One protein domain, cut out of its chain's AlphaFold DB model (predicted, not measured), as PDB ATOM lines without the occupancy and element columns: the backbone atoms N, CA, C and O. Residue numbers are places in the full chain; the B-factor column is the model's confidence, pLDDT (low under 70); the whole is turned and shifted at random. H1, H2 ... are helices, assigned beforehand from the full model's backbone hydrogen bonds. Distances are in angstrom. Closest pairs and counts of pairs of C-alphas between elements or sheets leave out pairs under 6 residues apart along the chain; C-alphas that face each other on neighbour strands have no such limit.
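What this domain is: This is residues 134 to 193 of the 202 residues of an uncharacterized protein of Ganoderma sinense ZZ0214-1 (UniProt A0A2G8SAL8). Helices H1 and H2 make a helical hairpin shaped like a V, narrow where the first residue of H1 meets the last of H2 and wider toward their link. H3 folds back so that the centres of H1, H2 and H3 make a triangle, and short H4 lies beyond H3, at the far end from residue 134. The printed part has 60 residues with four named helices, H1 to H4 in order along the chain, and no named strand; the class is all helix. It is compact, with a radius of gyration of the C-alphas of 11.5 A and spans of 32 by 25 by 16 A.

Where its parts are: H1, residues 134 to 143, begins at C-alpha 134 (154.211, 225.714, 80.919) and is 14.5 A long. H2, residues 152 to 166, is the longest at 20.7 A. H3, residues 171 to 180, is 14.3 A long. H4, residues 184 to 191, is 10.5 A long and ends at C-alpha 191 (152.150, 196.752, 74.016).

How they stand to each other: H1 and H2 touch, the closest C-alphas being those of Ala 134 and Ser 166, 3.9 A apart. They run opposite ways at a shallow tilt of 34 degrees, only just short of steep. H1 and H3 only just touch, only at their ends, with 3 pairs of C-alphas within 8 A; the closest are Leu 141 and Tyr 177, 6.7 A. H2 and H3 are close but not clearly touching, the closest C-alphas being those of Ile 163 and Arg 174, 7.2 A. H3 and H4 are also close but not clearly touching, with the C-alphas of Arg 179 and Arg 187 closest at 6.7 A. H4 is apart from H1 and H2. In H1, H2, H3 and H4 every O i to N i+4 pair is within hydrogen-bond range.

The domain as a whole: The two C-alphas farthest apart, those of Glu 135 and Ser 193, are 33.6 A apart. The printed part has no cut. The link from H1 to H2 is short; the other two are tight. No printed residue is under 70 in pLDDT.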
ATOM      1  N   ALA A 134     154.450 226.696  81.967       88.19
ATOM      2  CA  ALA A 134     154.211 225.714  80.919       88.19
ATOM      3  C   ALA A 134     155.495 224.970  80.516       88.19
ATOM      4  O   ALA A 134     155.488 223.747  80.433       88.19
ATOM      5  N   GLU A 135     156.603 225.687  80.323       89.69
ATOM      6  CA  GLU A 135     157.896 225.097  79.957       89.69
ATOM      7  C   GLU A 135     158.468 224.250  81.098       89.69
ATOM      8  O   GLU A 135     158.866 223.107  80.887       89.69
ATOM      9  N   ASN A 136     158.407 224.750  82.333       90.56
ATOM     10  CA  ASN A 136     158.814 224.002  83.520       90.56
ATOM     11  C   ASN A 136     157.994 222.718  83.691       90.56
ATOM     12  O   ASN A 136     158.541 221.682  84.065       90.56
ATOM     13  N   ALA A 137     156.692 222.761  83.395       92.69
ATOM     14  CA  ALA A 137     155.844 221.579  83.429       92.69
ATOM     15  C   ALA A 137     156.210 220.570  82.329       92.69
ATOM     16  O   ALA A 137     156.186 219.370  82.591       92.69
ATOM     17  N   ILE A 138     156.590 221.033  81.134       93.31
ATOM     18  CA  ILE A 138     157.097 220.169  80.055       93.31
ATOM     19  C   ILE A 138     158.405 219.494  80.480       93.31
ATOM     20  O   ILE A 138     158.503 218.272  80.412       93.31
ATOM     21  N   LEU A 139     159.372 220.250  81.005       93.56
ATOM     22  CA  LEU A 139     160.637 219.696  81.501       93.56
ATOM     23  C   LEU A 139     160.412 218.678  82.631       93.56
ATOM     24  O   LEU A 139     161.053 217.628  82.674       93.56
ATOM     25  N   ALA A 140     159.466 218.953  83.531       93.38
ATOM     26  CA  ALA A 140     159.089 218.020  84.585       93.38
ATOM     27  C   ALA A 140     158.403 216.755  84.036       93.38
ATOM     28  O   ALA A 140     158.636 215.674  84.573       93.38
ATOM     29  N   LEU A 141     157.602 216.852  82.965       95.19
ATOM     30  CA  LEU A 141     157.015 215.689  82.279       95.19
ATOM     31  C   LEU A 141     158.081 214.812  81.628       95.19
ATOM     32  O   LEU A 141     157.979 213.592  81.697       95.19
ATOM     33  N   GLU A 142     159.104 215.413  81.022       93.56
ATOM     34  CA  GLU A 142     160.218 214.680  80.407       93.56
ATOM     35  C   GLU A 142     161.036 213.889  81.435       93.56
ATOM     36  O   GLU A 142     161.583 212.830  81.126       93.56
ATOM     37  N   GLN A 143     161.098 214.387  82.670       93.69
ATOM     38  CA  GLN A 143     161.812 213.751  83.778       93.69
ATOM     39  C   GLN A 143     160.915 212.841  84.630       93.69
ATOM     40  O   GLN A 143     161.420 212.078  85.466       93.69
ATOM     41  N   LEU A 144     159.593 212.905  84.444       94.69
ATOM     42  CA  LEU A 144     158.639 212.121  85.211       94.69
ATOM     43  C   LEU A 144     158.816 210.638  84.892       94.69
ATOM     44  O   LEU A 144     158.803 210.223  83.739       94.69
ATOM     45  N   ASN A 145     158.950 209.827  85.936       93.12
ATOM     46  CA  ASN A 145     159.049 208.381  85.813       93.12
ATOM     47  C   ASN A 145     158.238 207.714  86.923       93.12
ATOM     48  O   ASN A 145     158.300 208.149  88.077       93.12
ATOM     49  N   LEU A 146     157.514 206.642  86.592       91.88
ATOM     50  CA  LEU A 146     156.900 205.772  87.592       91.88
ATOM     51  C   LEU A 146     158.019 205.038  88.338       91.88
ATOM     52  O   LEU A 146     158.712 204.186  87.773       91.88
ATOM     53  N   ARG A 147     158.205 205.398  89.607       87.19
ATOM     54  CA  ARG A 147     159.217 204.795  90.469       87.19
ATOM     55  C   ARG A 147     158.672 203.541  91.143       87.19
ATOM     56  O   ARG A 147     157.465 203.387  91.311       87.19
ATOM     57  N   SER A 148     159.573 202.652  91.554       78.50
ATOM     58  CA  SER A 148     159.218 201.412  92.255       78.50
ATOM     59  C   SER A 148     158.621 201.641  93.646       78.50
ATOM     60  O   SER A 148     157.928 200.767  94.151       78.50
ATOM     61  N   ASP A 149     158.910 202.787  94.262       81.00
ATOM     62  CA  ASP A 149     158.447 203.195  95.590       81.00
ATOM     63  C   ASP A 149     157.187 204.082  95.558       81.00
ATOM     64  O   ASP A 149     156.605 204.339  96.607       81.00
ATOM     65  N   SER A 150     156.741 204.528  94.378       84.81
ATOM     66  CA  SER A 150     155.545 205.366  94.216       84.81
ATOM     67  C   SER A 150     154.307 204.551  93.853       84.81
ATOM     68  O   SER A 150     154.382 203.620  93.047       84.81
ATOM     69  N   THR A 151     153.140 204.942  94.371       87.88
ATOM     70  CA  THR A 151     151.868 204.353  93.932       87.88
ATOM     71  C   THR A 151     151.484 204.854  92.535       87.88
ATOM     72  O   THR A 151     151.807 205.978  92.144       87.88
ATOM     73  N   ILE A 152     150.741 204.041  91.773       86.94
ATOM     74  CA  ILE A 152     150.216 204.450  90.454       86.94
ATOM     75  C   ILE A 152     149.311 205.684  90.591       86.94
ATOM     76  O   ILE A 152     149.342 206.565  89.737       86.94
ATOM     77  N   HIS A 153     148.545 205.784  91.681       88.12
ATOM     78  CA  HIS A 153     147.675 206.929  91.937       88.12
ATOM     79  C   HIS A 153     148.470 208.232  92.119       88.12
ATOM     80  O   HIS A 153     148.140 209.243  91.503       88.12
ATOM     81  N   GLU A 154     149.551 208.217  92.905       89.62
ATOM     82  CA  GLU A 154     150.433 209.383  93.062       89.62
ATOM     83  C   GLU A 154     151.109 209.783  91.750       89.62
ATOM     84  O   GLU A 154     151.195 210.970  91.429       89.62
ATOM     85  N   PHE A 155     151.577 208.796  90.983       93.06
ATOM     86  CA  PHE A 155     152.150 209.024  89.662       93.06
ATOM     87  C   PHE A 155     151.133 209.677  88.714       93.06
ATOM     88  O   PHE A 155     151.435 210.714  88.124       93.06
ATOM     89  N   ASN A 156     149.916 209.133  88.630       92.50
ATOM     90  CA  ASN A 156     148.842 209.670  87.793       92.50
ATOM     91  C   ASN A 156     148.429 211.079  88.230       92.50
ATOM     92  O   ASN A 156     148.220 211.942  87.380       92.50
ATOM     93  N   GLY A 157     148.364 211.335  89.539       92.19
ATOM     94  CA  GLY A 157     148.101 212.664  90.088       92.19
ATOM     95  C   GLY A 157     149.127 213.693  89.608       92.19
ATOM     96  O   GLY A 157     148.751 214.710  89.026       92.19
ATOM     97  N   LYS A 158     150.424 213.387  89.759       93.12
ATOM     98  CA  LYS A 158     151.520 214.257  89.294       93.12
ATOM     99  C   LYS A 158     151.505 214.445  87.779       93.12
ATOM    100  O   LYS A 158     151.632 215.568  87.298       93.12
ATOM    101  N   TYR A 159     151.328 213.365  87.019       95.00
ATOM    102  CA  TYR A 159     151.245 213.424  85.562       95.00
ATOM    103  C   TYR A 159     150.110 214.353  85.097       95.00
ATOM    104  O   TYR A 159     150.336 215.258  84.292       95.00
ATOM    105  N   ASN A 160     148.902 214.176  85.639       93.81
ATOM    106  CA  ASN A 160     147.732 214.973  85.264       93.81
ATOM    107  C   ASN A 160     147.901 216.453  85.628       93.81
ATOM    108  O   ASN A 160     147.530 217.332  84.844       93.81
ATOM    109  N   GLU A 161     148.503 216.740  86.784       92.25
ATOM    110  CA  GLU A 161     148.836 218.106  87.186       92.25
ATOM    111  C   GLU A 161     149.778 218.777  86.174       92.25
ATOM    112  O   GLU A 161     149.515 219.896  85.721       92.25
ATOM    113  N   LEU A 162     150.849 218.085  85.772       94.19
ATOM    114  CA  LEU A 162     151.825 218.611  84.821       94.19
ATOM    115  C   LEU A 162     151.251 218.762  83.403       94.19
ATOM    116  O   LEU A 162     151.534 219.754  82.729       94.19
ATOM    117  N   ILE A 163     150.387 217.849  82.946       94.69
ATOM    118  CA  ILE A 163     149.669 218.005  81.668       94.69
ATOM    119  C   ILE A 163     148.791 219.260  81.673       94.69
ATOM    120  O   ILE A 163     148.766 220.001  80.690       94.69
ATOM    121  N   ARG A 164     148.102 219.545  82.784       91.44
ATOM    122  CA  ARG A 164     147.296 220.765  82.910       91.44
ATOM    123  C   ARG A 164     148.171 222.022  82.844       91.44
ATOM    124  O   ARG A 164     147.836 222.951  82.113       91.44
ATOM    125  N   LYS A 165     149.294 222.039  83.571       90.38
ATOM    126  CA  LYS A 165     150.219 223.187  83.637       90.38
ATOM    127  C   LYS A 165     150.978 223.432  82.328       90.38
ATOM    128  O   LYS A 165     151.140 224.578  81.923       90.38
ATOM    129  N   SER A 166     151.372 222.370  81.626       92.19
ATOM    130  CA  SER A 166     152.083 222.442  80.337       92.19
ATOM    131  C   SER A 166     151.234 222.976  79.180       92.19
ATOM    132  O   SER A 166     151.780 223.332  78.140       92.19
ATOM    133  N   ARG A 167     149.901 223.043  79.344       89.75
ATOM    134  CA  ARG A 167     148.942 223.430  78.291       89.75
ATOM    135  C   ARG A 167     149.006 222.526  77.052       89.75
ATOM    136  O   ARG A 167     148.651 222.941  75.950       89.75
ATOM    137  N   ILE A 168     149.420 221.270  77.225       90.69
ATOM    138  CA  ILE A 168     149.373 220.260  76.165       90.69
ATOM    139  C   ILE A 168     147.941 219.727  76.074       90.69
ATOM    140  O   ILE A 168     147.456 219.041  76.979       90.69
ATOM    141  N   PHE A 169     147.250 220.028  74.974       89.69
ATOM    142  CA  PHE A 169     145.876 219.568  74.725       89.69
ATOM    143  C   PHE A 169     145.785 218.352  73.805       89.69
ATOM    144  O   PHE A 169     144.801 217.617  73.872       89.69
ATOM    145  N   ASP A 170     146.814 218.111  72.991       91.75
ATOM    146  CA  ASP A 170     146.819 217.005  72.042       91.75
ATOM    147  C   ASP A 170     146.829 215.640  72.751       91.75
ATOM    148  O   ASP A 170     147.659 215.362  73.623       91.75
ATOM    149  N   ALA A 171     145.885 214.779  72.371       87.44
ATOM    150  CA  ALA A 171     145.691 213.481  73.004       87.44
ATOM    151  C   ALA A 171     146.856 212.517  72.730       87.44
ATOM    152  O   ALA A 171     147.211 211.728  73.609       87.44
ATOM    153  N   GLN A 172     147.470 212.588  71.545       88.19
ATOM    154  CA  GLN A 172     148.614 211.740  71.201       88.19
ATOM    155  C   GLN A 172     149.875 212.175  71.946       88.19
ATOM    156  O   GLN A 172     150.581 211.327  72.487       88.19
ATOM    157  N   ALA A 173     150.121 213.480  72.055       90.81
ATOM    158  CA  ALA A 173     151.214 214.039  72.836       90.81
ATOM    159  C   ALA A 173     151.103 213.620  74.306       90.81
ATOM    160  O   ALA A 173     152.059 213.075  74.856       90.81
ATOM    161  N   ARG A 174     149.917 213.772  74.917       93.25
ATOM    162  CA  ARG A 174     149.632 213.281  76.278       93.25
ATOM    163  C   ARG A 174     149.986 211.796  76.407       93.25
ATOM    164  O   ARG A 174     150.819 211.416  77.224       93.25
ATOM    165  N   LEU A 175     149.424 210.949  75.547       90.50
ATOM    166  CA  LEU A 175     149.691 209.509  75.589       90.50
ATOM    167  C   LEU A 175     151.186 209.177  75.422       90.50
ATOM    168  O   LEU A 175     151.685 208.262  76.074       90.50
ATOM    169  N   SER A 176     151.902 209.924  74.580       90.69
ATOM    170  CA  SER A 176     153.345 209.773  74.377       90.69
ATOM    171  C   SER A 176     154.137 210.080  75.650       90.69
ATOM    172  O   SER A 176     154.954 209.256  76.065       90.69
ATOM    173  N   TYR A 177     153.866 211.208  76.318       93.75
ATOM    174  CA  TYR A 177     154.502 211.544  77.599       93.75
ATOM    175  C   TYR A 177     154.210 210.491  78.669       93.75
ATOM    176  O   TYR A 177     155.134 210.017  79.328       93.75
ATOM    177  N   TYR A 178     152.951 210.059  78.787       92.69
ATOM    178  CA  TYR A 178     152.568 209.031  79.752       92.69
ATOM    179  C   TYR A 178     153.338 207.728  79.523       92.69
ATOM    180  O   TYR A 178     153.935 207.189  80.449       92.69
ATOM    181  N   ARG A 179     153.388 207.237  78.275       89.88
ATOM    182  CA  ARG A 179     154.118 206.009  77.923       89.88
ATOM    183  C   ARG A 179     155.613 206.126  78.206       89.88
ATOM    184  O   ARG A 179     156.190 205.170  78.716       89.88
ATOM    185  N   ASN A 180     156.229 207.265  77.894       91.06
ATOM    186  CA  ASN A 180     157.657 207.487  78.124       91.06
ATOM    187  C   ASN A 180     158.024 207.480  79.611       91.06
ATOM    188  O   ASN A 180     159.091 206.980  79.958       91.06
ATOM    189  N   ALA A 181     157.115 207.939  80.470       92.62
ATOM    190  CA  ALA A 181     157.282 207.926  81.918       92.62
ATOM    191  C   ALA A 181     157.134 206.524  82.554       92.62
ATOM    192  O   ALA A 181     157.440 206.340  83.735       92.62
ATOM    193  N   LEU A 182     156.674 205.509  81.806       91.50
ATOM    194  CA  LEU A 182     156.543 204.141  82.314       91.50
ATOM    195  C   LEU A 182     157.855 203.344  82.183       91.50
ATOM    196  O   LEU A 182     158.549 203.410  81.156       91.50
ATOM    197  N   PRO A 183     158.171 202.475  83.159       90.88
ATOM    198  CA  PRO A 183     159.320 201.587  83.058       90.88
ATOM    199  C   PRO A 183     159.170 200.628  81.869       90.88
ATOM    200  O   PRO A 183     158.065 200.227  81.494       90.88
ATOM    201  N   ALA A 184     160.300 200.243  81.268       88.75
ATOM    202  CA  ALA A 184     160.329 199.475  80.020       88.75
ATOM    203  C   ALA A 184     159.507 198.173  80.084       88.75
ATOM    204  O   ALA A 184     158.772 197.865  79.152       88.75
ATOM    205  N   TRP A 185     159.563 197.447  81.205       86.56
ATOM    206  CA  TRP A 185     158.812 196.200  81.385       86.56
ATOM    207  C   TRP A 185     157.289 196.407  81.307       86.56
ATOM    208  O   TRP A 185     156.579 195.567  80.755       86.56
ATOM    209  N   LEU A 186     156.785 197.538  81.812       87.56
ATOM    210  CA  LEU A 186     155.361 197.859  81.796       87.56
ATOM    211  C   LEU A 186     154.925 198.319  80.402       87.56
ATOM    212  O   LEU A 186     153.886 197.879  79.916       87.56
ATOM    213  N   ARG A 187     155.762 199.110  79.715       87.31
ATOM    214  CA  ARG A 187     155.553 199.461  78.298       87.31
ATOM    215  C   ARG A 187     155.428 198.221  77.418       87.31
ATOM    216  O   ARG A 187     154.512 198.150  76.598       87.31
ATOM    217  N   THR A 188     156.309 197.237  77.606       85.69
ATOM    218  CA  THR A 188     156.245 195.962  76.881       85.69
ATOM    219  C   THR A 188     154.943 195.236  77.188       85.69
ATOM    220  O   THR A 188     154.230 194.871  76.259       85.69
ATOM    221  N   LYS A 189     154.576 195.108  78.471       85.25
ATOM    222  CA  LYS A 189     153.341 194.430  78.891       85.25
ATOM    223  C   LYS A 189     152.083 195.050  78.267       85.25
ATOM    224  O   LYS A 189     151.249 194.308  77.756       85.25
ATOM    225  N   ILE A 190     151.988 196.381  78.250       83.94
ATOM    226  CA  ILE A 190     150.888 197.143  77.627       83.94
ATOM    227  C   ILE A 190     150.878 196.967  76.103       83.94
ATOM    228  O   ILE A 190     149.827 196.838  75.488       83.94
ATOM    229  N   SER A 191     152.051 196.939  75.471       80.88
ATOM    230  CA  SER A 191     152.150 196.752  74.016       80.88
ATOM    231  C   SER A 191     151.743 195.338  73.588       80.88
ATOM    232  O   SER A 191     151.281 195.140  72.469       80.88
ATOM    233  N   THR A 192     151.913 194.358  74.479       84.88
ATOM    234  CA  THR A 192     151.543 192.955  74.254       84.88
ATOM    235  C   THR A 192     150.136 192.595  74.735       84.88
ATOM    236  O   THR A 192     149.701 191.468  74.505       84.88
ATOM    237  N   SER A 193     149.421 193.497  75.418       82.31
ATOM    238  CA  SER A 193     148.050 193.231  75.860       82.31
ATOM    239  C   SER A 193     147.060 193.373  74.705       82.31
ATOM    240  O   SER A 193     147.258 194.171  73.788       82.31
TER     241      SER A 193